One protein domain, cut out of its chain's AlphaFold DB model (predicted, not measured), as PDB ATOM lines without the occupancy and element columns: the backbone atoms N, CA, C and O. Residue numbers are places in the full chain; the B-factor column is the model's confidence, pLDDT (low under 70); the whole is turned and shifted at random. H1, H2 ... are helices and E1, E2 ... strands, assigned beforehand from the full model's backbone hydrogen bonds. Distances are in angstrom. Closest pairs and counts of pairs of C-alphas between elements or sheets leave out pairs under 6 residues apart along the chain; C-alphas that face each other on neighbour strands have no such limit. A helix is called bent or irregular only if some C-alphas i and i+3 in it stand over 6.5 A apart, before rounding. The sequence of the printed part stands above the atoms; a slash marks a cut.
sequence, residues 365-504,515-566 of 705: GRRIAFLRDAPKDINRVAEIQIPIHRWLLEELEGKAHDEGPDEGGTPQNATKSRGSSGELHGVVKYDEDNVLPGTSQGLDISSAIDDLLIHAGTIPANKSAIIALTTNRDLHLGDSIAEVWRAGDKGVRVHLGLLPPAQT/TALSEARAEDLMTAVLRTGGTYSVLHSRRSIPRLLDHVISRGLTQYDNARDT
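What this domain is: This is residues 365 to 504 and 515 to 566 of the 705 residues of an uncharacterized protein of Westerdykella ornata (UniProt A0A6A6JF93). A twisted sheet of six strands makes the middle layer of this domain, with H3, H4 and H5 side by side over one face and H1 and H6 over the other. The named order is three layers, helices on both faces of a sheet; the five helices run along the strands, and the short H2 only grazes the sheet. The printed part has 192 residues with six named helices and six named strands, along the chain E1 E2 H1 E3 H2 H3 E4 H4 E5 H5 E6 H6. The mixed sheet has the order E3 E2 E1 E4 E5 E6, and the class is mixed, helices and strands. The whole is compact, with a radius of gyration of the C-alphas of 16.1 A and spans of 53 by 39 by 28 A.

How they stand to each other: E1, residues 366 to 372, forms a hairpin with E2, residues 380 to 384; they are antiparallel at 155 degrees, with N 368 and O 382 within hydrogen-bond range at 2.9 A. H1, residues 388 to 397, is on the sheet at a height of 10.5 A, over E2 and E1. The edge strand E3, residues 416 to 418, is antiparallel to E2 at 178 degrees, with N 383 and O 416 at 2.9 A. H2, residues 421 to 426, is close to H1 but not clearly touching; their closest C-alphas, Glu 395 and Ser 421, are 6.3 A apart. H3, residues 445 to 454, is on the opposite face from H1 at a height of 9.1 A, over E1 and, only just, with 3 of its C-alphas, over E4, residues 464 to 470. The closest C-alphas of H3 and E1, Ala 448 and Ala 369, are 6.0 A apart. E4 is parallel to E1 at 15 degrees, with N 467 and O 369 at 2.9 A. E3, H2, H3 and E4 are a split strand-helix-strand unit, two strands running the same way with E2 and E1 between them, and its crossover is right-handed. H4, residues 475 to 489, touches H3 at a shallow tilt of 22 degrees, the same way; the closest C-alphas are Ser 446 and Glu 483, at 5.9 A. E4, H4 and E5, residues 493 to 498, form a strand-helix-strand unit, two parallel neighbour strands with a helix between, also right-handed in its crossover. E5 is parallel to E4 at 13 degrees, with N 495 and O 466 at 2.8 A. H5, residues 515 to 531, touches H4 at a shallow tilt of 15 degrees, the same way; the closest C-alphas, Gly 478 and Arg 521, are 5.5 A apart. H5 lies over the edge strand E6, residues 536 to 539, which is parallel to E5 at 26 degrees, with N 537 and O 496 at 2.9 A. H6, residues 542 to 554, lies over E5 on the same face as H1, and touches H1 at a shallow tilt of 13 degrees, opposite ways; the closest C-alphas are Leu 393 and Pro 546, at 6.7 A. In H1, H2, H3 and H5 every O i to N i+4 pair is within hydrogen-bond range; in H4 it is 6 of 11 and in H6 7 of 9.

Where its parts are: E1 begins at C-alpha 366 (24.340, -17.127, 7.745) and is 19.5 A long; E4 is 19.9 A and E5 16.7 A. H4 is 23.2 A and only just irregular, its C-alphas 479 and 482 being 6.8 A apart. H5, 24.2 A, begins at C-alpha 515 (13.990, 1.410, 39.408). H6, 19.7 A, is irregular, with C-alphas 543 and 546 7.2 A apart, and ends at C-alpha 554 (34.619, -12.984, 18.030).

The domain as a whole: The C-alphas farthest apart, Gly 409 and Ala 516, are 54.3 A apart. Residues 505 to 514 are not printed, and C-alphas 504 and 515 are 19.4 A apart across this cut. The links H1 to E3 and H2 to H3 are long, 18 residues each. The mean pLDDT of the printed part is 72.3, and 81 residues are under 70, among them residues 397 to 442.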
ATOM      1  N   GLY A 365      27.338 -19.269   4.657       79.00
ATOM      2  CA  GLY A 365      25.906 -18.982   4.757       79.00
ATOM      3  C   GLY A 365      25.431 -18.724   6.182       79.00
ATOM      4  O   GLY A 365      25.391 -19.653   6.986       79.00
ATOM      5  N   ARG A 366      25.043 -17.487   6.501       84.69
ATOM      6  CA  ARG A 366      24.340 -17.127   7.745       84.69
ATOM      7  C   ARG A 366      23.109 -16.296   7.413       84.69
ATOM      8  O   ARG A 366      23.076 -15.632   6.380       84.69
ATOM      9  N   ARG A 367      22.093 -16.343   8.271       85.38
ATOM     10  CA  ARG A 367      20.894 -15.503   8.129       85.38
ATOM     11  C   ARG A 367      20.776 -14.573   9.316       85.38
ATOM     12  O   ARG A 367      20.685 -15.029  10.451       85.38
ATOM     13  N   ILE A 368      20.813 -13.276   9.062       86.75
ATOM     14  CA  ILE A 368      20.827 -12.270  10.119       86.75
ATOM     15  C   ILE A 368      19.590 -11.405   9.977       86.75
ATOM     16  O   ILE A 368      19.321 -10.891   8.893       86.75
ATOM     17  N   ALA A 369      18.862 -11.232  11.074       86.75
ATOM     18  CA  ALA A 369      17.923 -10.134  11.209       86.75
ATOM     19  C   ALA A 369      18.594  -8.996  11.978       86.75
ATOM     20  O   ALA A 369      19.144  -9.208  13.062       86.75
ATOM     21  N   PHE A 370      18.549  -7.795  11.421       83.44
ATOM     22  CA  PHE A 370      19.071  -6.599  12.058       83.44
ATOM     23  C   PHE A 370      17.910  -5.713  12.518       83.44
ATOM     24  O   PHE A 370      17.034  -5.372  11.720       83.44
ATOM     25  N   LEU A 371      17.897  -5.368  13.810       82.38
ATOM     26  CA  LEU A 371      16.815  -4.629  14.461       82.38
ATOM     27  C   LEU A 371      17.339  -3.328  15.078       82.38
ATOM     28  O   LEU A 371      18.376  -3.308  15.746       82.38
ATOM     29  N   ARG A 372      16.579  -2.247  14.896       77.56
ATOM     30  CA  ARG A 372      16.762  -0.950  15.562       77.56
ATOM     31  C   ARG A 372      15.421  -0.459  16.097       77.56
ATOM     32  O   ARG A 372      14.378  -0.933  15.655       77.56
ATOM     33  N   ASP A 373      15.457   0.511  17.007       69.50
ATOM     34  CA  ASP A 373      14.264   1.243  17.451       69.50
ATOM     35  C   ASP A 373      13.566   1.892  16.244       69.50
ATOM     36  O   ASP A 373      13.994   2.932  15.741       69.50
ATOM     37  N   ALA A 374      12.504   1.259  15.756       58.66
ATOM     38  CA  ALA A 374      11.727   1.691  14.605       58.66
ATOM     39  C   ALA A 374      10.242   1.329  14.819       58.66
ATOM     40  O   ALA A 374       9.928   0.493  15.669       58.66
ATOM     41  N   PRO A 375       9.297   1.964  14.101       53.28
ATOM     42  CA  PRO A 375       7.916   1.484  14.028       53.28
ATOM     43  C   PRO A 375       7.847  -0.001  13.617       53.28
ATOM     44  O   PRO A 375       8.728  -0.470  12.898       53.28
ATOM     45  N   LYS A 376       6.800  -0.725  14.053       54.56
ATOM     46  CA  LYS A 376       6.573  -2.148  13.705       54.56
ATOM     47  C   LYS A 376       6.742  -2.429  12.202       54.56
ATOM     48  O   LYS A 376       6.420  -1.570  11.383       54.56
ATOM     49  N   ASP A 377       7.185  -3.646  11.878       52.72
ATOM     50  CA  ASP A 377       7.372  -4.176  10.515       52.72
ATOM     51  C   ASP A 377       8.566  -3.604   9.714       52.72
ATOM     52  O   ASP A 377       8.644  -3.794   8.500       52.72
ATOM     53  N   ILE A 378       9.531  -2.942  10.368       58.81
ATOM     54  CA  ILE A 378      10.787  -2.479   9.741       58.81
ATOM     55  C   ILE A 378      11.960  -3.317  10.265       58.81
ATOM     56  O   ILE A 378      12.860  -2.826  10.945       58.81
ATOM     57  N   ASN A 379      11.934  -4.613   9.961       58.66
ATOM     58  CA  ASN A 379      13.042  -5.521  10.239       58.66
ATOM     59  C   ASN A 379      13.753  -5.852   8.932       58.66
ATOM     60  O   ASN A 379      13.101  -6.124   7.922       58.66
ATOM     61  N   ARG A 380      15.088  -5.869   8.949       66.31
ATOM     62  CA  ARG A 380      15.871  -6.253   7.776       66.31
ATOM     63  C   ARG A 380      16.451  -7.644   7.960       66.31
ATOM     64  O   ARG A 380      17.208  -7.870   8.901       66.31
ATOM     65  N   VAL A 381      16.118  -8.558   7.049       60.59
ATOM     66  CA  VAL A 381      16.663  -9.921   7.025       60.59
ATOM     67  C   VAL A 381      17.570 -10.089   5.814       60.59
ATOM     68  O   VAL A 381      17.147  -9.905   4.672       60.59
ATOM     69  N   ALA A 382      18.813 -10.483   6.074       60.19
ATOM     70  CA  ALA A 382      19.805 -10.767   5.049       60.19
ATOM     71  C   ALA A 382      20.296 -12.215   5.142       60.19
ATOM     72  O   ALA A 382      20.637 -12.707   6.222       60.19
ATOM     73  N   GLU A 383      20.357 -12.899   3.997       63.28
ATOM     74  CA  GLU A 383      21.113 -14.138   3.834       63.28
ATOM     75  C   GLU A 383      22.499 -13.784   3.297       63.28
ATOM     76  O   GLU A 383      22.650 -13.348   2.153       63.28
ATOM     77  N   ILE A 384      23.515 -13.948   4.139       65.44
ATOM     78  CA  ILE A 384      24.855 -13.435   3.881       65.44
ATOM     79  C   ILE A 384      25.807 -14.600   3.641       65.44
ATOM     80  O   ILE A 384      25.880 -15.555   4.426       65.44
ATOM     81  N   GLN A 385      26.552 -14.498   2.544       63.44
ATOM     82  CA  GLN A 385      27.772 -15.261   2.319       63.44
ATOM     83  C   GLN A 385      28.951 -14.400   2.792       63.44
ATOM     84  O   GLN A 385      28.953 -13.190   2.597       63.44
ATOM     85  N   ILE A 386      29.905 -15.005   3.496       59.75
ATOM     86  CA  ILE A 386      31.048 -14.303   4.109       59.75
ATOM     87  C   ILE A 386      31.871 -13.579   3.027       59.75
ATOM     88  O   ILE A 386      32.060 -14.167   1.959       59.75
ATOM     89  N   PRO A 387      32.380 -12.354   3.287       60.38
ATOM     90  CA  PRO A 387      32.510 -11.695   4.598       60.38
ATOM     91  C   PRO A 387      31.236 -11.008   5.128       60.38
ATOM     92  O   PRO A 387      30.643 -10.146   4.486       60.38
ATOM     93  N   ILE A 388      30.845 -11.380   6.350       70.88
ATOM     94  CA  ILE A 388      29.672 -10.877   7.078       70.88
ATOM     95  C   ILE A 388      29.987  -9.565   7.807       70.88
ATOM     96  O   ILE A 388      29.110  -8.716   7.945       70.88
ATOM     97  N   HIS A 389      31.220  -9.376   8.280       72.94
ATOM     98  CA  HIS A 389      31.576  -8.227   9.106       72.94
ATOM     99  C   HIS A 389      31.516  -6.922   8.317       72.94
ATOM    100  O   HIS A 389      30.841  -5.981   8.729       72.94
ATOM    101  N   ARG A 390      32.181  -6.881   7.154       73.75
ATOM    102  CA  ARG A 390      32.148  -5.715   6.264       73.75
ATOM    103  C   ARG A 390      30.713  -5.350   5.900       73.75
ATOM    104  O   ARG A 390      30.344  -4.189   6.020       73.75
ATOM    105  N   TRP A 391      29.909  -6.350   5.545       74.69
ATOM    106  CA  TRP A 391      28.495  -6.159   5.244       74.69
ATOM    107  C   TRP A 391      27.744  -5.533   6.429       74.69
ATOM    108  O   TRP A 391      27.075  -4.522   6.256       74.69
ATOM    109  N   LEU A 392      27.920  -6.055   7.650       77.19
ATOM    110  CA  LEU A 392      27.283  -5.502   8.852       77.19
ATOM    111  C   LEU A 392      27.732  -4.065   9.159       77.19
ATOM    112  O   LEU A 392      26.929  -3.266   9.633       77.19
ATOM    113  N   LEU A 393      28.994  -3.714   8.915       76.38
ATOM    114  CA  LEU A 393      29.477  -2.342   9.099       76.38
ATOM    115  C   LEU A 393      28.882  -1.388   8.060       76.38
ATOM    116  O   LEU A 393      28.402  -0.314   8.415       76.38
ATOM    117  N   GLU A 394      28.874  -1.784   6.791       73.25
ATOM    118  CA  GLU A 394      28.273  -0.985   5.725       73.25
ATOM    119  C   GLU A 394      26.758  -0.813   5.947       73.25
ATOM    120  O   GLU A 394      26.222   0.273   5.704       73.25
ATOM    121  N   GLU A 395      26.084  -1.849   6.461       72.50
ATOM    122  CA  GLU A 395      24.679  -1.817   6.876       72.50
ATOM    123  C   GLU A 395      24.449  -0.725   7.924       72.50
ATOM    124  O   GLU A 395      23.532   0.094   7.819       72.50
ATOM    125  N   LEU A 396      25.321  -0.666   8.939       70.56
ATOM    126  CA  LEU A 396      25.232   0.347   9.986       70.56
ATOM    127  C   LEU A 396      25.379   1.767   9.440       70.56
ATOM    128  O   LEU A 396      24.706   2.675   9.945       70.56
ATOM    129  N   GLU A 397      26.241   1.933   8.440       68.62
ATOM    130  CA  GLU A 397      26.536   3.189   7.753       68.62
ATOM    131  C   GLU A 397      25.457   3.587   6.736       68.62
ATOM    132  O   GLU A 397      25.479   4.713   6.241       68.62
ATOM    133  N   GLY A 398      24.496   2.707   6.434       63.41
ATOM    134  CA  GLY A 398      23.449   2.987   5.448       63.41
ATOM    135  C   GLY A 398      23.925   2.990   4.009       63.41
ATOM    136  O   GLY A 398      23.274   3.586   3.150       63.41
ATOM    137  N   LYS A 399      25.076   2.374   3.737       66.12
ATOM    138  CA  LYS A 399      25.559   2.223   2.368       66.12
ATOM    139  C   LYS A 399      24.645   1.239   1.644       66.12
ATOM    140  O   LYS A 399      24.158   0.286   2.239       66.12
ATOM    141  N   ALA A 400      24.343   1.493   0.376       57.81
ATOM    142  CA  ALA A 400      23.676   0.490  -0.447       57.81
ATOM    143  C   ALA A 400      24.677  -0.637  -0.733       57.81
ATOM    144  O   ALA A 400      25.827  -0.346  -1.069       57.81
ATOM    145  N   HIS A 401      24.248  -1.886  -0.597       62.41
ATOM    146  CA  HIS A 401      25.034  -3.047  -1.007       62.41
ATOM    147  C   HIS A 401      24.465  -3.566  -2.334       62.41
ATOM    148  O   HIS A 401      23.290  -3.342  -2.639       62.41
ATOM    149  N   ASP A 402      25.283  -4.250  -3.133       52.03
ATOM    150  CA  ASP A 402      24.797  -4.937  -4.330       52.03
ATOM    151  C   ASP A 402      23.959  -6.150  -3.882       52.03
ATOM    152  O   ASP A 402      24.475  -7.163  -3.411       52.03
ATOM    153  N   GLU A 403      22.635  -6.000  -3.933       50.09
ATOM    154  CA  GLU A 403      21.656  -6.938  -3.382       50.09
ATOM    155  C   GLU A 403      20.841  -7.573  -4.507       50.09
ATOM    156  O   GLU A 403      19.749  -7.117  -4.852       50.09
ATOM    157  N   GLY A 404      21.372  -8.648  -5.084       41.28
ATOM    158  CA  GLY A 404      20.697  -9.399  -6.134       41.28
ATOM    159  C   GLY A 404      20.760 -10.905  -5.887       41.28
ATOM    160  O   GLY A 404      21.850 -11.450  -5.699       41.28
ATOM    161  N   PRO A 405      19.630 -11.642  -5.930       36.25
ATOM    162  CA  PRO A 405      19.701 -13.074  -6.164       36.25
ATOM    163  C   PRO A 405      20.342 -13.264  -7.542       36.25
ATOM    164  O   PRO A 405      19.737 -12.894  -8.537       36.25
ATOM    165  N   ASP A 406      21.567 -13.797  -7.552       43.34
ATOM    166  CA  ASP A 406      22.452 -14.017  -8.715       43.34
ATOM    167  C   ASP A 406      23.546 -12.954  -8.946       43.34
ATOM    168  O   ASP A 406      24.317 -13.077  -9.898       43.34
ATOM    169  N   GLU A 407      23.710 -11.976  -8.049       42.44
ATOM    170  CA  GLU A 407      24.773 -10.966  -8.159       42.44
ATOM    171  C   GLU A 407      25.820 -11.122  -7.053       42.44
ATOM    172  O   GLU A 407      25.789 -10.532  -5.981       42.44
ATOM    173  N   GLY A 408      26.770 -11.991  -7.368       38.75
ATOM    174  CA  GLY A 408      28.096 -12.103  -6.790       38.75
ATOM    175  C   GLY A 408      28.948 -12.754  -7.873       38.75
ATOM    176  O   GLY A 408      28.481 -13.669  -8.550       38.75
ATOM    177  N   GLY A 409      30.184 -12.299  -8.095       37.94
ATOM    178  CA  GLY A 409      31.026 -12.829  -9.185       37.94
ATOM    179  C   GLY A 409      31.296 -14.344  -9.110       37.94
ATOM    180  O   GLY A 409      31.855 -14.915 -10.044       37.94
ATOM    181  N   THR A 410      30.908 -14.990  -8.003       46.62
ATOM    182  CA  THR A 410      30.983 -16.431  -7.742       46.62
ATOM    183  C   THR A 410      29.823 -16.878  -6.822       46.62
ATOM    184  O   THR A 410      29.304 -16.049  -6.068       46.62
ATOM    185  N   PRO A 411      29.431 -18.173  -6.807       49.09
ATOM    186  CA  PRO A 411      28.454 -18.730  -5.854       49.09
ATOM    187  C   PRO A 411      28.771 -18.465  -4.371       49.09
ATOM    188  O   PRO A 411      27.872 -18.492  -3.536       49.09
ATOM    189  N   GLN A 412      30.040 -18.203  -4.049       46.12
ATOM    190  CA  GLN A 412      30.551 -17.894  -2.715       46.12
ATOM    191  C   GLN A 412      30.332 -16.429  -2.295       46.12
ATOM    192  O   GLN A 412      30.465 -16.130  -1.116       46.12
ATOM    193  N   ASN A 413      29.974 -15.534  -3.225       45.06
ATOM    194  CA  ASN A 413      29.782 -14.095  -2.982       45.06
ATOM    195  C   ASN A 413      28.323 -13.634  -3.165       45.06
ATOM    196  O   ASN A 413      28.061 -12.434  -3.171       45.06
ATOM    197  N   ALA A 414      27.373 -14.547  -3.375       50.56
ATOM    198  CA  ALA A 414      25.979 -14.174  -3.606       50.56
ATOM    199  C   ALA A 414      25.277 -13.843  -2.277       50.56
ATOM    200  O   ALA A 414      24.851 -14.746  -1.554       50.56
ATOM    201  N   THR A 415      25.131 -12.556  -1.964       50.25
ATOM    202  CA  THR A 415      24.302 -12.084  -0.845       50.25
ATOM    203  C   THR A 415      22.858 -11.949  -1.319       50.25
ATOM    204  O   THR A 415      22.571 -11.230  -2.273       50.25
ATOM    205  N   LYS A 416      21.921 -12.635  -0.657       55.41
ATOM    206  CA  LYS A 416      20.482 -12.471  -0.908       55.41
ATOM    207  C   LYS A 416      19.889 -11.687   0.254       55.41
ATOM    208  O   LYS A 416      19.572 -12.248   1.297       55.41
ATOM    209  N   SER A 417      19.758 -10.377   0.085       49.47
ATOM    210  CA  SER A 417      19.100  -9.499   1.058       49.47
ATOM    211  C   SER A 417      17.672  -9.176   0.606       49.47
ATOM    212  O   SER A 417      17.370  -9.158  -0.590       49.47
ATOM    213  N   ARG A 418      16.765  -8.972   1.567       46.25
ATOM    214  CA  ARG A 418      15.427  -8.411   1.340       46.25
ATOM    215  C   ARG A 418      15.308  -7.089   2.107       46.25
ATOM    216  O   ARG A 418      15.475  -7.085   3.325       46.25
ATOM    217  N   GLY A 419      14.957  -6.015   1.395       46.28
ATOM    218  CA  GLY A 419      14.854  -4.640   1.921       46.28
ATOM    219  C   GLY A 419      16.091  -3.794   1.594       46.28
ATOM    220  O   GLY A 419      17.155  -4.353   1.368       46.28
ATOM    221  N   SER A 420      15.961  -2.465   1.535       45.56
ATOM    222  CA  SER A 420      17.077  -1.547   1.215       45.56
ATOM    223  C   SER A 420      17.630  -0.867   2.473       45.56
ATOM    224  O   SER A 420      16.855  -0.429   3.324       45.56
ATOM    225  N   SER A 421      18.954  -0.681   2.577       49.50
ATOM    226  CA  SER A 421      19.587   0.091   3.672       49.50
ATOM    227  C   SER A 421      19.026   1.512   3.783       49.50
ATOM    228  O   SER A 421      18.932   2.079   4.876       49.50
ATOM    229  N   GLY A 422      18.564   2.068   2.659       46.47
ATOM    230  CA  GLY A 422      17.892   3.360   2.592       46.47
ATOM    231  C   GLY A 422      16.520   3.399   3.276       46.47
ATOM    232  O   GLY A 422      16.086   4.479   3.665       46.47
ATOM    233  N   GLU A 423      15.841   2.265   3.475       49.97
ATOM    234  CA  GLU A 423      14.530   2.198   4.146       49.97
ATOM    235  C   GLU A 423      14.662   2.287   5.676       49.97
ATOM    236  O   GLU A 423      13.826   2.918   6.322       49.97
ATOM    237  N   LEU A 424      15.758   1.766   6.249       48.31
ATOM    238  CA  LEU A 424      16.105   1.948   7.669       48.31
ATOM    239  C   LEU A 424      16.505   3.401   7.985       48.31
ATOM    240  O   LEU A 424      16.189   3.912   9.059       48.31
ATOM    241  N   HIS A 425      17.176   4.080   7.049       45.06
ATOM    242  CA  HIS A 425      17.579   5.488   7.190       45.06
ATOM    243  C   HIS A 425      16.476   6.481   6.805       45.06
ATOM    244  O   HIS A 425      16.390   7.568   7.373       45.06
ATOM    245  N   GLY A 426      15.593   6.122   5.871       43.31
ATOM    246  CA  GLY A 426      14.553   7.008   5.338       43.31
ATOM    247  C   GLY A 426      13.474   7.408   6.349       43.31
ATOM    248  O   GLY A 426      12.802   8.423   6.157       43.31
ATOM    249  N   VAL A 427      13.326   6.651   7.440       44.12
ATOM    250  CA  VAL A 427      12.336   6.911   8.500       44.12
ATOM    251  C   VAL A 427      12.890   7.830   9.598       44.12
ATOM    252  O   VAL A 427      12.115   8.477  10.302       44.12
ATOM    253  N   VAL A 428      14.217   7.981   9.706       44.19
ATOM    254  CA  VAL A 428      14.861   8.847  10.704       44.19
ATOM    255  C   VAL A 428      15.893   9.740  10.019       44.19
ATOM    256  O   VAL A 428      17.033   9.348   9.797       44.19
ATOM    257  N   LYS A 429      15.505  10.981   9.696       38.75
ATOM    258  CA  LYS A 429      16.474  12.006   9.288       38.75
ATOM    259  C   LYS A 429      17.442  12.252  10.442       38.75
ATOM    260  O   LYS A 429      17.050  12.815  11.460       38.75
ATOM    261  N   TYR A 430      18.691  11.844  10.257       42.31
ATOM    262  CA  TYR A 430      19.800  12.284  11.088       42.31
ATOM    263  C   TYR A 430      20.010  13.776  10.823       42.31
ATOM    264  O   TYR A 430      20.484  14.157   9.754       42.31
ATOM    265  N   ASP A 431      19.605  14.618  11.768       40.38
ATOM    266  CA  ASP A 431      20.249  15.920  11.898       40.38
ATOM    267  C   ASP A 431      21.661  15.649  12.434       40.38
ATOM    268  O   ASP A 431      21.835  14.765  13.283       40.38
ATOM    269  N   GLU A 432      22.672  16.372  11.950       45.50
ATOM    270  CA  GLU A 432      24.054  16.243  12.452       45.50
ATOM    271  C   GLU A 432      24.137  16.496  13.979       45.50
ATOM    272  O   GLU A 432      25.085  16.064  14.636       45.50
ATOM    273  N   ASP A 433      23.064  17.051  14.560       39.88
ATOM    274  CA  ASP A 433      22.797  17.209  15.987       39.88
ATOM    275  C   ASP A 433      21.818  16.145  16.565       39.88
ATOM    276  O   ASP A 433      20.695  16.414  16.982       39.88
ATOM    277  N   ASN A 434      22.286  14.900  16.675       45.91
ATOM    278  CA  ASN A 434      22.160  14.075  17.892       45.91
ATOM    279  C   ASN A 434      20.775  13.837  18.568       45.91
ATOM    280  O   ASN A 434      20.702  13.839  19.800       45.91
ATOM    281  N   VAL A 435      19.688  13.512  17.851       41.75
ATOM    282  CA  VAL A 435      18.461  12.964  18.490       41.75
ATOM    283  C   VAL A 435      17.783  11.891  17.620       41.75
ATOM    284  O   VAL A 435      17.203  12.202  16.586       41.75
ATOM    285  N   LEU A 436      17.784  10.622  18.065       44.22
ATOM    286  CA  LEU A 436      16.780   9.651  17.603       44.22
ATOM    287  C   LEU A 436      15.436  10.026  18.254       44.22
ATOM    288  O   LEU A 436      15.411  10.216  19.476       44.22
ATOM    289  N   PRO A 437      14.318  10.115  17.513       41.56
ATOM    290  CA  PRO A 437      13.008  10.206  18.140       41.56
ATOM    291  C   PRO A 437      12.783   8.922  18.944       41.56
ATOM    292  O   PRO A 437      12.804   7.836  18.373       41.56
ATOM    293  N   GLY A 438      12.583   9.032  20.259       40.72
ATOM    294  CA  GLY A 438      12.200   7.886  21.080       40.72
ATOM    295  C   GLY A 438      10.874   7.322  20.573       40.72
ATOM    296  O   GLY A 438       9.826   7.947  20.740       40.72
ATOM    297  N   THR A 439      10.904   6.169  19.910       45.81
ATOM    298  CA  THR A 439       9.688   5.466  19.514       45.81
ATOM    299  C   THR A 439       9.172   4.681  20.720       45.81
ATOM    300  O   THR A 439       9.892   3.938  21.375       45.81
ATOM    301  N   SER A 440       7.889   4.853  21.047       47.62
ATOM    302  CA  SER A 440       7.220   4.127  22.147       47.62
ATOM    303  C   SER A 440       6.999   2.626  21.881       47.62
ATOM    304  O   SER A 440       6.400   1.933  22.697       47.62
ATOM    305  N   GLN A 441       7.434   2.125  20.723       57.56
ATOM    306  CA  GLN A 441       7.258   0.745  20.281       57.56
ATOM    307  C   GLN A 441       8.649   0.103  20.274       57.56
ATOM    308  O   GLN A 441       9.505   0.540  19.514       57.56
ATOM    309  N   GLY A 442       8.897  -0.837  21.193       64.56
ATOM    310  CA  GLY A 442      10.188  -1.526  21.336       64.56
ATOM    311  C   GLY A 442      10.540  -2.444  20.155       64.56
ATOM    312  O   GLY A 442       9.878  -2.428  19.122       64.56
ATOM    313  N   LEU A 443      11.578  -3.268  20.326       77.31
ATOM    314  CA  LEU A 443      12.103  -4.174  19.296       77.31
ATOM    315  C   LEU A 443      11.067  -5.222  18.848       77.31
ATOM    316  O   LEU A 443      10.543  -5.973  19.672       77.31
ATOM    317  N   ASP A 444      10.832  -5.346  17.539       80.88
ATOM    318  CA  ASP A 444       9.936  -6.367  16.977       80.88
ATOM    319  C   ASP A 444      10.661  -7.700  16.718       80.88
ATOM    320  O   ASP A 444      10.873  -8.134  15.584       80.88
ATOM    321  N   ILE A 445      11.073  -8.354  17.806       85.06
ATOM    322  CA  ILE A 445      11.782  -9.642  17.760       85.06
ATOM    323  C   ILE A 445      10.885 -10.747  17.176       85.06
ATOM    324  O   ILE A 445      11.377 -11.644  16.493       85.06
ATOM    325  N   SER A 446       9.570 -10.677  17.409       84.75
ATOM    326  CA  SER A 446       8.615 -11.707  16.983       84.75
ATOM    327  C   SER A 446       8.580 -11.842  15.458       84.75
ATOM    328  O   SER A 446       8.798 -12.937  14.937       84.75
ATOM    329  N   SER A 447       8.403 -10.730  14.739       84.19
ATOM    330  CA  SER A 447       8.386 -10.734  13.272       84.19
ATOM    331  C   SER A 447       9.740 -11.160  12.694       84.19
ATOM    332  O   SER A 447       9.796 -11.951  11.756       84.19
ATOM    333  N   ALA A 448      10.847 -10.722  13.309       86.12
ATOM    334  CA  ALA A 448      12.197 -11.104  12.889       86.12
ATOM    335  C   ALA A 448      12.440 -12.621  12.967       86.12
ATOM    336  O   ALA A 448      13.040 -13.206  12.065       86.12
ATOM    337  N   ILE A 449      11.968 -13.273  14.037       88.19
ATOM    338  CA  ILE A 449      12.044 -14.732  14.173       88.19
ATOM    339  C   ILE A 449      11.243 -15.399  13.056       88.19
ATOM    340  O   ILE A 449      11.740 -16.335  12.429       88.19
ATOM    341  N   ASP A 450      10.016 -14.944  12.813       86.94
ATOM    342  CA  ASP A 450       9.146 -15.568  11.819       86.94
ATOM    343  C   ASP A 450       9.763 -15.463  10.418       86.94
ATOM    344  O   ASP A 450       9.873 -16.478   9.728       86.94
ATOM    345  N   ASP A 451      10.310 -14.305  10.049       83.56
ATOM    346  CA  ASP A 451      11.019 -14.121   8.779       83.56
ATOM    347  C   ASP A 451      12.263 -15.015   8.649       83.56
ATOM    348  O   ASP A 451      12.483 -15.640   7.603       83.56
ATOM    349  N   LEU A 452      13.056 -15.144   9.719       85.69
ATOM    350  CA  LEU A 452      14.208 -16.052   9.747       85.69
ATOM    351  C   LEU A 452      13.783 -17.522   9.592       85.69
ATOM    352  O   LEU A 452      14.513 -18.322   8.997       85.69
ATOM    353  N   LEU A 453      12.612 -17.908  10.100       84.31
ATOM    354  CA  LEU A 453      12.150 -19.296  10.092       84.31
ATOM    355  C   LEU A 453      11.365 -19.685   8.830       84.31
ATOM    356  O   LEU A 453      11.462 -20.843   8.418       84.31
ATOM    357  N   ILE A 454      10.653 -18.757   8.179       77.56
ATOM    358  CA  ILE A 454       9.830 -19.031   6.982       77.56
ATOM    359  C   ILE A 454      10.653 -19.666   5.843       77.56
ATOM    360  O   ILE A 454      10.142 -20.525   5.124       77.56
ATOM    361  N   HIS A 455      11.939 -19.320   5.713       62.19
ATOM    362  CA  HIS A 455      12.828 -19.821   4.647       62.19
ATOM    363  C   HIS A 455      13.887 -20.827   5.123       62.19
ATOM    364  O   HIS A 455      14.919 -20.999   4.480       62.19
ATOM    365  N   ALA A 456      13.656 -21.535   6.234       60.50
ATOM    366  CA  ALA A 456      14.641 -22.465   6.811       60.50
ATOM    367  C   ALA A 456      15.075 -23.647   5.918       60.50
ATOM    368  O   ALA A 456      15.979 -24.390   6.293       60.50
ATOM    369  N   GLY A 457      14.467 -23.822   4.741       57.59
ATOM    370  CA  GLY A 457      14.789 -24.905   3.810       57.59
ATOM    371  C   GLY A 457      16.185 -24.833   3.175       57.59
ATOM    372  O   GLY A 457      16.687 -25.872   2.758       57.59
ATOM    373  N   THR A 458      16.821 -23.657   3.100       68.19
ATOM    374  CA  THR A 458      18.149 -23.479   2.469       68.19
ATOM    375  C   THR A 458      19.288 -23.329   3.477       68.19
ATOM    376  O   THR A 458      20.378 -23.850   3.247       68.19
ATOM    377  N   ILE A 459      19.051 -22.653   4.605       76.00
ATOM    378  CA  ILE A 459      20.023 -22.460   5.689       76.00
ATOM    379  C   ILE A 459      19.340 -22.838   7.015       76.00
ATOM    380  O   ILE A 459      18.292 -22.276   7.333       76.00
ATOM    381  N   PRO A 460      19.893 -23.756   7.824       84.38
ATOM    382  CA  PRO A 460      19.268 -24.189   9.074       84.38
ATOM    383  C   PRO A 460      19.174 -23.054  10.107       84.38
ATOM    384  O   PRO A 460      19.979 -22.128  10.105       84.38
ATOM    385  N   ALA A 461      18.203 -23.136  11.022       86.25
ATOM    386  CA  ALA A 461      17.947 -22.083  12.015       86.25
ATOM    387  C   ALA A 461      19.126 -21.832  12.978       86.25
ATOM    388  O   ALA A 461      19.309 -20.712  13.435       86.25
ATOM    389  N   ASN A 462      19.972 -22.838  13.231       87.75
ATOM    390  CA  ASN A 462      21.186 -22.678  14.041       87.75
ATOM    391  C   ASN A 462      22.279 -21.827  13.364       87.75
ATOM    392  O   ASN A 462      23.216 -21.400  14.034       87.75
ATOM    393  N   LYS A 463      22.144 -21.552  12.060       89.00
ATOM    394  CA  LYS A 463      22.934 -20.577  11.294       89.00
ATOM    395  C   LYS A 463      22.235 -19.213  11.197       89.00
ATOM    396  O   LYS A 463      22.585 -18.409  10.330       89.00
ATOM    397  N   SER A 464      21.255 -18.955  12.063       91.50
ATOM    398  CA  SER A 464      20.534 -17.688  12.112       91.50
ATOM    399  C   SER A 464      20.823 -16.904  13.390       91.50
ATOM    400  O   SER A 464      21.002 -17.482  14.467       91.50
ATOM    401  N   ALA A 465      20.824 -15.578  13.274       93.81
ATOM    402  CA  ALA A 465      20.976 -14.672  14.402       93.81
ATOM    403  C   ALA A 465      20.138 -13.402  14.263       93.81
ATOM    404  O   ALA A 465      19.739 -13.004  13.171       93.81
ATOM    405  N   ILE A 466      19.904 -12.758  15.399       92.94
ATOM    406  CA  ILE A 466      19.312 -11.432  15.515       92.94
ATOM    407  C   ILE A 466      20.368 -10.521  16.133       92.94
ATOM    408  O   ILE A 466      20.901 -10.847  17.192       92.94
ATOM    409  N   ILE A 467      20.653  -9.386  15.504       92.50
ATOM    410  CA  ILE A 467      21.445  -8.306  16.099       92.50
ATOM    411  C   ILE A 467      20.498  -7.135  16.328       92.50
ATOM    412  O   ILE A 467      19.991  -6.545  15.378       92.50
ATOM    413  N   ALA A 468      20.252  -6.811  17.592       89.81
ATOM    414  CA  ALA A 468      19.336  -5.760  17.994       89.81
ATOM    415  C   ALA A 468      20.075  -4.624  18.709       89.81
ATOM    416  O   ALA A 468      20.848  -4.860  19.638       89.81
ATOM    417  N   LEU A 469      19.804  -3.386  18.297       86.69
ATOM    418  CA  LEU A 469      20.295  -2.170  18.942       86.69
ATOM    419  C   LEU A 469      19.117  -1.323  19.419       86.69
ATOM    420  O   LEU A 469      18.256  -0.960  18.622       86.69
ATOM    421  N   THR A 470      19.105  -0.961  20.698       83.81
ATOM    422  CA  THR A 470      18.013  -0.182  21.306       83.81
ATOM    423  C   THR A 470      18.562   0.896  22.232       83.81
ATOM    424  O   THR A 470      19.569   0.707  22.909       83.81
ATOM    425  N   THR A 471      17.908   2.050  22.254       76.75
ATOM    426  CA  THR A 471      18.072   3.129  23.241       76.75
ATOM    427  C   THR A 471      17.061   3.030  24.379       76.75
ATOM    428  O   THR A 471      17.244   3.665  25.419       76.75
ATOM    429  N   ASN A 472      16.001   2.242  24.188       72.88
ATOM    430  CA  ASN A 472      14.988   1.988  25.196       72.88
ATOM    431  C   ASN A 472      15.597   1.170  26.349       72.88
ATOM    432  O   ASN A 472      16.330   0.214  26.100       72.88
ATOM    433  N   ARG A 473      15.311   1.567  27.594       66.56
ATOM    434  CA  ARG A 473      15.705   0.881  28.840       66.56
ATOM    435  C   ARG A 473      14.495   0.540  29.728       66.56
ATOM    436  O   ARG A 473      14.676   0.105  30.858       66.56
ATOM    437  N   ASP A 474      13.277   0.750  29.225       57.34
ATOM    438  CA  ASP A 474      12.039   0.676  30.004       57.34
ATOM    439  C   ASP A 474      11.481  -0.748  30.147       57.34
ATOM    440  O   ASP A 474      11.848  -1.687  29.439       57.34
ATOM    441  N   LEU A 475      10.474  -0.863  31.023       51.06
ATOM    442  CA  LEU A 475       9.665  -2.049  31.340       51.06
ATOM    443  C   LEU A 475       9.197  -2.876  30.123       51.06
ATOM    444  O   LEU A 475       8.960  -4.075  30.285       51.06
ATOM    445  N   HIS A 476       9.086  -2.274  28.934       59.38
ATOM    446  CA  HIS A 476       8.683  -2.931  27.681       59.38
ATOM    447  C   HIS A 476       9.740  -3.877  27.095       59.38
ATOM    448  O   HIS A 476       9.402  -4.778  26.332       59.38
ATOM    449  N   LEU A 477      11.010  -3.737  27.482       63.62
ATOM    450  CA  LEU A 477      12.045  -4.726  27.160       63.62
ATOM    451  C   LEU A 477      11.756  -6.084  27.813       63.62
ATOM    452  O   LEU A 477      12.020  -7.125  27.216       63.62
ATOM    453  N   GLY A 478      11.126  -6.082  28.994       62.22
ATOM    454  CA  GLY A 478      10.656  -7.306  29.645       62.22
ATOM    455  C   GLY A 478       9.606  -8.060  28.822       62.22
ATOM    456  O   GLY A 478       9.571  -9.288  28.842       62.22
ATOM    457  N   ASP A 479       8.805  -7.350  28.021       69.81
ATOM    458  CA  ASP A 479       7.808  -7.970  27.139       69.81
ATOM    459  C   ASP A 479       8.479  -8.743  25.982       69.81
ATOM    460  O   ASP A 479       7.873  -9.633  25.389       69.81
ATOM    461  N   SER A 480       9.762  -8.466  25.705       79.44
ATOM    462  CA  SER A 480      10.563  -9.169  24.694       79.44
ATOM    463  C   SER A 480      11.177 -10.480  25.205       79.44
ATOM    464  O   SER A 480      11.619 -11.290  24.392       79.44
ATOM    465  N   ILE A 481      11.191 -10.736  26.522       87.62
ATOM    466  CA  ILE A 481      11.837 -11.924  27.122       87.62
ATOM    467  C   ILE A 481      11.283 -13.222  26.528       87.62
ATOM    468  O   ILE A 481      12.048 -14.108  26.145       87.62
ATOM    469  N   ALA A 482       9.955 -13.319  26.414       88.44
ATOM    470  CA  ALA A 482       9.297 -14.500  25.861       88.44
ATOM    471  C   ALA A 482       9.725 -14.764  24.408       88.44
ATOM    472  O   ALA A 482       9.916 -15.916  24.020       88.44
ATOM    473  N   GLU A 483       9.935 -13.704  23.627       90.62
ATOM    474  CA  GLU A 483      10.374 -13.811  22.235       90.62
ATOM    475  C   GLU A 483      11.859 -14.151  22.119       90.62
ATOM    476  O   GLU A 483      12.239 -14.969  21.286       90.62
ATOM    477  N   VAL A 484      12.706 -13.622  23.003       92.69
ATOM    478  CA  VAL A 484      14.120 -14.022  23.069       92.69
ATOM    479  C   VAL A 484      14.250 -15.501  23.450       92.69
ATOM    480  O   VAL A 484      15.030 -16.232  22.839       92.69
ATOM    481  N   TRP A 485      13.447 -15.991  24.400       93.00
ATOM    482  CA  TRP A 485      13.391 -17.426  24.699       93.00
ATOM    483  C   TRP A 485      12.891 -18.241  23.511       93.00
ATOM    484  O   TRP A 485      13.494 -19.266  23.194       93.00
ATOM    485  N   ARG A 486      11.854 -17.765  22.810       93.62
ATOM    486  CA  ARG A 486      11.369 -18.395  21.577       93.62
ATOM    487  C   ARG A 486      12.477 -18.493  20.532       93.62
ATOM    488  O   ARG A 486      12.625 -19.552  19.930       93.62
ATOM    489  N   ALA A 487      13.265 -17.436  20.331       93.44
ATOM    490  CA  ALA A 487      14.413 -17.452  19.425       93.44
ATOM    491  C   ALA A 487      15.412 -18.551  19.819       93.44
ATOM    492  O   ALA A 487      15.737 -19.406  18.992       93.44
ATOM    493  N   GLY A 488      15.815 -18.592  21.095       92.81
ATOM    494  CA  GLY A 488      16.733 -19.604  21.622       92.81
ATOM    495  C   GLY A 488      16.223 -21.037  21.442       92.81
ATOM    496  O   GLY A 488      16.955 -21.891  20.944       92.81
ATOM    497  N   ASP A 489      14.949 -21.294  21.748       93.00
ATOM    498  CA  ASP A 489      14.316 -22.611  21.580       93.00
ATOM    499  C   ASP A 489      14.206 -23.032  20.099       93.00
ATOM    500  O   ASP A 489      14.088 -24.218  19.782       93.00
ATOM    501  N   LYS A 490      14.265 -22.069  19.171       92.44
ATOM    502  CA  LYS A 490      14.322 -22.296  17.718       92.44
ATOM    503  C   LYS A 490      15.750 -22.351  17.165       92.44
ATOM    504  O   LYS A 490      15.916 -22.547  15.964       92.44
ATOM    505  N   GLY A 491      16.766 -22.216  18.016       91.25
ATOM    506  CA  GLY A 491      18.175 -22.216  17.627       91.25
ATOM    507  C   GLY A 491      18.673 -20.890  17.048       91.25
ATOM    508  O   GLY A 491      19.784 -20.852  16.528       91.25
ATOM    509  N   VAL A 492      17.889 -19.814  17.140       93.00
ATOM    510  CA  VAL A 492      18.284 -18.469  16.706       93.00
ATOM    511  C   VAL A 492      19.011 -17.768  17.852       93.00
ATOM    512  O   VAL A 492      18.479 -17.642  18.956       93.00
ATOM    513  N   ARG A 493      20.234 -17.300  17.591       94.44
ATOM    514  CA  ARG A 493      21.042 -16.548  18.564       94.44
ATOM    515  C   ARG A 493      20.620 -15.079  18.572       94.44
ATOM    516  O   ARG A 493      20.408 -14.509  17.509       94.44
ATOM    517  N   VAL A 494      20.496 -14.451  19.739       94.62
ATOM    518  CA  VAL A 494      20.088 -13.038  19.850       94.62
ATOM    519  C   VAL A 494      21.205 -12.234  20.492       94.62
ATOM    520  O   VAL A 494      21.580 -12.516  21.617       94.62
ATOM    521  N   HIS A 495      21.717 -11.215  19.814       95.25
ATOM    522  CA  HIS A 495      22.679 -10.259  20.356       95.25
ATOM    523  C   HIS A 495      21.982  -8.917  20.568       95.25
ATOM    524  O   HIS A 495      21.313  -8.418  19.665       95.25
ATOM    525  N   LEU A 496      22.138  -8.337  21.755       93.44
ATOM    526  CA  LEU A 496      21.480  -7.104  22.163       93.44
ATOM    527  C   LEU A 496      22.514  -6.076  22.631       93.44
ATOM    528  O   LEU A 496      23.239  -6.307  23.598       93.44
ATOM    529  N   GLY A 497      22.547  -4.929  21.954       92.31
ATOM    530  CA  GLY A 497      23.321  -3.755  22.343       92.31
ATOM    531  C   GLY A 497      22.418  -2.631  22.848       92.31
ATOM    532  O   GLY A 497      21.585  -2.111  22.101       92.31
ATOM    533  N   LEU A 498      22.606  -2.217  24.100       89.56
ATOM    534  CA  LEU A 498      21.945  -1.057  24.687       89.56
ATOM    535  C   LEU A 498      22.769   0.202  24.429       89.56
ATOM    536  O   LEU A 498      23.867   0.372  24.958       89.56
ATOM    537  N   LEU A 499      22.226   1.112  23.633       84.50
ATOM    538  CA  LEU A 499      22.821   2.412  23.357       84.50
ATOM    539  C   LEU A 499      22.652   3.354  24.564       84.50
ATOM    540  O   LEU A 499      21.703   3.221  25.347       84.50
ATOM    541  N   PRO A 500      23.557   4.332  24.740       79.44
ATOM    542  CA  PRO A 500      23.379   5.340  25.773       79.44
ATOM    543  C   PRO A 500      22.145   6.204  25.450       79.44
ATOM    544  O   PRO A 500      21.900   6.503  24.272       79.44
ATOM    545  N   PRO A 501      21.360   6.608  26.467       66.62
ATOM    546  CA  PRO A 501      20.190   7.456  26.261       66.62
ATOM    547  C   PRO A 501      20.596   8.802  25.645       66.62
ATOM    548  O   PRO A 501      21.695   9.309  25.881       66.62
ATOM    549  N   ALA A 502      19.710   9.401  24.844       57.62
ATOM    550  CA  ALA A 502      19.932  10.752  24.333       57.62
ATOM    551  C   ALA A 502      20.023  11.738  25.515       57.62
ATOM    552  O   ALA A 502      19.197  11.691  26.427       57.62
ATOM    553  N   GLN A 503      21.016  12.637  25.494       48.88
ATOM    554  CA  GLN A 503      21.334  13.580  26.586       48.88
ATOM    555  C   GLN A 503      20.163  14.490  27.016       48.88
ATOM    556  O   GLN A 503      20.245  15.168  28.035       48.88
ATOM    557  N   THR A 504      19.059  14.510  26.270       43.12
ATOM    558  CA  THR A 504      17.867  15.324  26.525       43.12
ATOM    559  C   THR A 504      16.871  14.719  27.521       43.12
ATOM    560  O   THR A 504      15.966  15.429  27.962       43.12
ATOM    561  N   THR A 515      12.577   1.683  39.704       64.56
ATOM    562  CA  THR A 515      13.990   1.410  39.408       64.56
ATOM    563  C   THR A 515      14.358  -0.046  39.715       64.56
ATOM    564  O   THR A 515      14.854  -0.734  38.832       64.56
ATOM    565  N   ALA A 516      14.001  -0.564  40.897       58.97
ATOM    566  CA  ALA A 516      14.281  -1.959  41.264       58.97
ATOM    567  C   ALA A 516      13.548  -2.983  40.369       58.97
ATOM    568  O   ALA A 516      14.093  -4.031  40.026       58.97
ATOM    569  N   LEU A 517      12.306  -2.688  39.965       58.09
ATOM    570  CA  LEU A 517      11.557  -3.513  39.007       58.09
ATOM    571  C   LEU A 517      12.182  -3.491  37.604       58.09
ATOM    572  O   LEU A 517      12.147  -4.504  36.905       58.09
ATOM    573  N   SER A 518      12.727  -2.346  37.190       68.44
ATOM    574  CA  SER A 518      13.432  -2.189  35.917       68.44
ATOM    575  C   SER A 518      14.750  -2.971  35.908       68.44
ATOM    576  O   SER A 518      15.009  -3.720  34.969       68.44
ATOM    577  N   GLU A 519      15.525  -2.889  36.994       71.88
ATOM    578  CA  GLU A 519      16.768  -3.648  37.189       71.88
ATOM    579  C   GLU A 519      16.522  -5.163  37.127       71.88
ATOM    580  O   GLU A 519      17.159  -5.854  36.335       71.88
ATOM    581  N   ALA A 520      15.521  -5.671  37.856       70.69
ATOM    582  CA  ALA A 520      15.170  -7.094  37.823       70.69
ATOM    583  C   ALA A 520      14.776  -7.576  36.412       70.69
ATOM    584  O   ALA A 520      15.190  -8.647  35.971       70.69
ATOM    585  N   ARG A 521      14.016  -6.770  35.656       77.38
ATOM    586  CA  ARG A 521      13.661  -7.107  34.266       77.38
ATOM    587  C   ARG A 521      14.856  -7.047  33.315       77.38
ATOM    588  O   ARG A 521      14.887  -7.807  32.348       77.38
ATOM    589  N   ALA A 522      15.821  -6.162  33.562       79.50
ATOM    590  CA  ALA A 522      17.057  -6.107  32.790       79.50
ATOM    591  C   ALA A 522      17.915  -7.363  33.021       79.50
ATOM    592  O   ALA A 522      18.446  -7.918  32.058       79.50
ATOM    593  N   GLU A 523      17.983  -7.863  34.259       86.12
ATOM    594  CA  GLU A 523      18.637  -9.140  34.582       86.12
ATOM    595  C   GLU A 523      17.958 -10.333  33.893       86.12
ATOM    596  O   GLU A 523      18.642 -11.178  33.301       86.12
ATOM    597  N   ASP A 524      16.624 -10.389  33.906       87.75
ATOM    598  CA  ASP A 524      15.863 -11.442  33.224       87.75
ATOM    599  C   ASP A 524      16.091 -11.415  31.706       87.75
ATOM    600  O   ASP A 524      16.285 -12.460  31.076       87.75
ATOM    601  N   LEU A 525      16.113 -10.221  31.102       88.44
ATOM    602  CA  LEU A 525      16.391 -10.064  29.678       88.44
ATOM    603  C   LEU A 525      17.829 -10.450  29.328       88.44
ATOM    604  O   LEU A 525      18.042 -11.176  28.358       88.44
ATOM    605  N   MET A 526      18.812 -10.013  30.115       91.38
ATOM    606  CA  MET A 526      20.205 -10.420  29.938       91.38
ATOM    607  C   MET A 526      20.334 -11.944  30.029       91.38
ATOM    608  O   MET A 526      20.940 -12.564  29.157       91.38
ATOM    609  N   THR A 527      19.688 -12.572  31.014       92.31
ATOM    610  CA  THR A 527      19.641 -14.036  31.143       92.31
ATOM    611  C   THR A 527      19.011 -14.689  29.912       92.31
ATOM    612  O   THR A 527      19.531 -15.684  29.402       92.31
ATOM    613  N   ALA A 528      17.912 -14.132  29.396       92.88
ATOM    614  CA  ALA A 528      17.261 -14.623  28.186       92.88
ATOM    615  C   ALA A 528      18.193 -14.554  26.969       92.88
ATOM    616  O   ALA A 528      18.326 -15.545  26.253       92.88
ATOM    617  N   VAL A 529      18.877 -13.424  26.777       94.06
ATOM    618  CA  VAL A 529      19.854 -13.209  25.700       94.06
ATOM    619  C   VAL A 529      21.011 -14.204  25.810       94.06
ATOM    620  O   VAL A 529      21.293 -14.918  24.846       94.06
ATOM    621  N   LEU A 530      21.623 -14.335  26.989       93.12
ATOM    622  CA  LEU A 530      22.735 -15.260  27.232       93.12
ATOM    623  C   LEU A 530      22.329 -16.728  27.056       93.12
ATOM    624  O   LEU A 530      23.113 -17.525  26.539       93.12
ATOM    625  N   ARG A 531      21.087 -17.097  27.398       91.75
ATOM    626  CA  ARG A 531      20.539 -18.440  27.139       91.75
ATOM    627  C   ARG A 531      20.480 -18.762  25.647       91.75
ATOM    628  O   ARG A 531      20.669 -19.918  25.277       91.75
ATOM    629  N   THR A 532      20.270 -17.768  24.783       93.00
ATOM    630  CA  THR A 532      20.370 -17.968  23.327       93.00
ATOM    631  C   THR A 532      21.811 -18.149  22.846       93.00
ATOM    632  O   THR A 532      22.019 -18.209  21.643       93.00
ATOM    633  N   GLY A 533      22.812 -18.172  23.739       91.38
ATOM    634  CA  GLY A 533      24.244 -18.097  23.432       91.38
ATOM    635  C   GLY A 533      24.722 -16.689  23.069       91.38
ATOM    636  O   GLY A 533      25.912 -16.478  22.857       91.38
ATOM    637  N   GLY A 534      23.811 -15.725  22.955       93.81
ATOM    638  CA  GLY A 534      24.049 -14.372  22.475       93.81
ATOM    639  C   GLY A 534      24.935 -13.487  23.348       93.81
ATOM    640  O   GLY A 534      25.506 -13.920  24.346       93.81
ATOM    641  N   THR A 535      25.029 -12.220  22.949       94.62
ATOM    642  CA  THR A 535      25.758 -11.173  23.678       94.62
ATOM    643  C   THR A 535      24.762 -10.156  24.200       94.62
ATOM    644  O   THR A 535      23.961  -9.644  23.422       94.62
ATOM    645  N   TYR A 536      24.852  -9.820  25.482       94.38
ATOM    646  CA  TYR A 536      24.198  -8.649  26.049       94.38
ATOM    647  C   TYR A 536      25.267  -7.602  26.365       94.38
ATOM    648  O   TYR A 536      26.212  -7.892  27.099       94.38
ATOM    649  N   SER A 537      25.142  -6.402  25.801       94.88
ATOM    650  CA  SER A 537      26.132  -5.344  25.992       94.88
ATOM    651  C   SER A 537      25.504  -3.974  26.205       94.88
ATOM    652  O   SER A 537      24.534  -3.619  25.538       94.88
ATOM    653  N   VAL A 538      26.099  -3.178  27.093       92.81
ATOM    654  CA  VAL A 538      25.836  -1.741  27.218       92.81
ATOM    655  C   VAL A 538      26.960  -0.981  26.528       92.81
ATOM    656  O   VAL A 538      28.132  -1.153  26.845       92.81
ATOM    657  N   LEU A 539      26.605  -0.120  25.580       91.94
ATOM    658  CA  LEU A 539      27.565   0.666  24.815       91.94
ATOM    659  C   LEU A 539      27.777   2.006  25.515       91.94
ATOM    660  O   LEU A 539      26.820   2.729  25.799       91.94
ATOM    661  N   HIS A 540      29.033   2.379  25.745       91.69
ATOM    662  CA  HIS A 540      29.372   3.653  26.395       91.69
ATOM    663  C   HIS A 540      29.158   4.844  25.456       91.69
ATOM    664  O   HIS A 540      28.908   5.969  25.881       91.69
ATOM    665  N   SER A 541      29.216   4.599  24.145       88.06
ATOM    666  CA  SER A 541      28.928   5.592  23.112       88.06
ATOM    667  C   SER A 541      28.387   4.935  21.845       88.06
ATOM    668  O   SER A 541      28.694   3.778  21.554       88.06
ATOM    669  N   ARG A 542      27.662   5.698  21.017       82.44
ATOM    670  CA  ARG A 542      27.239   5.247  19.674       82.44
ATOM    671  C   ARG A 542      28.421   4.896  18.763       82.44
ATOM    672  O   ARG A 542      28.274   4.067  17.875       82.44
ATOM    673  N   ARG A 543      29.601   5.474  19.009       87.12
ATOM    674  CA  ARG A 543      30.837   5.142  18.280       87.12
ATOM    675  C   ARG A 543      31.351   3.733  18.593       87.12
ATOM    676  O   ARG A 543      32.236   3.254  17.899       87.12
ATOM    677  N   SER A 544      30.791   3.068  19.606       89.75
ATOM    678  CA  SER A 544      31.177   1.714  20.025       89.75
ATOM    679  C   SER A 544      30.371   0.614  19.323       89.75
ATOM    680  O   SER A 544      30.625  -0.558  19.566       89.75
ATOM    681  N   ILE A 545      29.420   0.956  18.439       88.12
ATOM    682  CA  ILE A 545      28.643  -0.050  17.694       88.12
ATOM    683  C   ILE A 545      29.548  -0.977  16.854       88.12
ATOM    684  O   ILE A 545      29.352  -2.186  16.949       88.12
ATOM    685  N   PRO A 546      30.559  -0.491  16.101       89.19
ATOM    686  CA  PRO A 546      31.494  -1.382  15.408       89.19
ATOM    687  C   PRO A 546      32.190  -2.365  16.360       89.19
ATOM    688  O   PRO A 546      32.257  -3.554  16.080       89.19
ATOM    689  N   ARG A 547      32.585  -1.895  17.551       91.31
ATOM    690  CA  ARG A 547      33.238  -2.723  18.578       91.31
ATOM    691  C   ARG A 547      32.307  -3.804  19.134       91.31
ATOM    692  O   ARG A 547      32.756  -4.905  19.440       91.31
ATOM    693  N   LEU A 548      31.006  -3.521  19.253       91.94
ATOM    694  CA  LEU A 548      30.016  -4.551  19.585       91.94
ATOM    695  C   LEU A 548      29.991  -5.641  18.510       91.94
ATOM    696  O   LEU A 548      29.942  -6.818  18.856       91.94
ATOM    697  N   LEU A 549      30.008  -5.266  17.228       90.50
ATOM    698  CA  LEU A 549      30.017  -6.243  16.140       90.50
ATOM    699  C   LEU A 549      31.292  -7.085  16.153       90.50
ATOM    700  O   LEU A 549      31.189  -8.304  16.066       90.50
ATOM    701  N   ASP A 550      32.459  -6.471  16.351       89.06
ATOM    702  CA  ASP A 550      33.725  -7.190  16.534       89.06
ATOM    703  C   ASP A 550      33.629  -8.219  17.668       89.06
ATOM    704  O   ASP A 550      33.987  -9.386  17.493       89.06
ATOM    705  N   HIS A 551      33.079  -7.812  18.818       91.69
ATOM    706  CA  HIS A 551      32.852  -8.704  19.951       91.69
ATOM    707  C   HIS A 551      31.894  -9.851  19.590       91.69
ATOM    708  O   HIS A 551      32.217 -11.017  19.822       91.69
ATOM    709  N   VAL A 552      30.741  -9.546  18.986       92.12
ATOM    710  CA  VAL A 552      29.740 -10.537  18.554       92.12
ATOM    711  C   VAL A 552      30.350 -11.548  17.591       92.12
ATOM    712  O   VAL A 552      30.168 -12.749  17.766       92.12
ATOM    713  N   ILE A 553      31.110 -11.084  16.602       88.75
ATOM    714  CA  ILE A 553      31.765 -11.957  15.629       88.75
ATOM    715  C   ILE A 553      32.835 -12.798  16.328       88.75
ATOM    716  O   ILE A 553      32.908 -13.996  16.065       88.75
ATOM    717  N   SER A 554      33.602 -12.236  17.271       87.62
ATOM    718  CA  SER A 554      34.619 -12.984  18.030       87.62
ATOM    719  C   SER A 554      34.026 -14.133  18.845       87.62
ATOM    720  O   SER A 554      34.555 -15.241  18.810       87.62
ATOM    721  N   ARG A 555      32.864 -13.907  19.473       87.50
ATOM    722  CA  ARG A 555      32.101 -14.903  20.243       87.50
ATOM    723  C   ARG A 555      31.273 -15.847  19.355       87.50
ATOM    724  O   ARG A 555      30.520 -16.690  19.856       87.50
ATOM    725  N   GLY A 556      31.338 -15.663  18.040       88.56
ATOM    726  CA  GLY A 556      30.461 -16.306  17.078       88.56
ATOM    727  C   GLY A 556      29.140 -15.576  16.892       88.56
ATOM    728  O   GLY A 556      28.451 -15.222  17.846       88.56
ATOM    729  N   LEU A 557      28.735 -15.434  15.638       89.44
ATOM    730  CA  LEU A 557      27.490 -14.769  15.287       89.44
ATOM    731  C   LEU A 557      26.256 -15.653  15.512       89.44
ATOM    732  O   LEU A 557      25.195 -15.162  15.865       89.44
ATOM    733  N   THR A 558      26.352 -16.960  15.279       90.88
ATOM    734  CA  THR A 558      25.194 -17.867  15.358       90.88
ATOM    735  C   THR A 558      25.452 -19.019  16.324       90.88
ATOM    736  O   THR A 558      26.540 -19.136  16.895       90.88
ATOM    737  N   GLN A 559      24.452 -19.883  16.532       88.12
ATOM    738  CA  GLN A 559      24.634 -21.134  17.281       88.12
ATOM    739  C   GLN A 559      25.673 -22.059  16.629       88.12
ATOM    740  O   GLN A 559      26.291 -22.882  17.298       88.12
ATOM    741  N   TYR A 560      25.884 -21.888  15.327       86.88
ATOM    742  CA  TYR A 560      26.829 -22.646  14.525       86.88
ATOM    743  C   TYR A 560      28.298 -22.225  14.722       86.88
ATOM    744  O   TYR A 560      29.192 -22.997  14.385       86.88
ATOM    745  N   ASP A 561      28.556 -21.024  15.259       82.44
ATOM    746  CA  ASP A 561      29.865 -20.352  15.214       82.44
ATOM    747  C   ASP A 561      30.585 -20.302  16.580       82.44
ATOM    748  O   ASP A 561      31.180 -19.285  16.912       82.44
ATOM    749  N   ASN A 562      30.574 -21.376  17.376       73.19
ATOM    750  CA  ASN A 562      31.144 -21.446  18.740       73.19
ATOM    751  C   ASN A 562      30.265 -20.864  19.866       73.19
ATOM    752  O   ASN A 562      30.768 -20.253  20.803       73.19
ATOM    753  N   ALA A 563      28.947 -21.085  19.873       68.06
ATOM    754  CA  ALA A 563      28.065 -20.525  20.918       68.06
ATOM    755  C   ALA A 563      28.362 -20.954  22.372       68.06
ATOM    756  O   ALA A 563      27.772 -20.417  23.310       68.06
ATOM    757  N   ARG A 564      29.254 -21.927  22.567       75.62
ATOM    758  CA  ARG A 564      29.697 -22.422  23.875       75.62
ATOM    759  C   ARG A 564      31.142 -22.042  24.202       75.62
ATOM    760  O   ARG A 564      31.670 -22.539  25.193       75.62
ATOM    761  N   ASP A 565      31.780 -21.220  23.373       78.75
ATOM    762  CA  ASP A 565      33.083 -20.649  23.701       78.75
ATOM    763  C   ASP A 565      32.943 -19.748  24.929       78.75
ATOM    764  O   ASP A 565      31.980 -18.983  25.058       78.75
ATOM    765  N   THR A 566      33.882 -19.857  25.859       83.38
ATOM    766  CA  THR A 566      33.950 -18.965  27.025       83.38
ATOM    767  C   THR A 566      34.927 -17.820  26.812       83.38
ATOM    768  O   THR A 566      35.035 -16.955  27.676       83.38
TER     769      THR A 566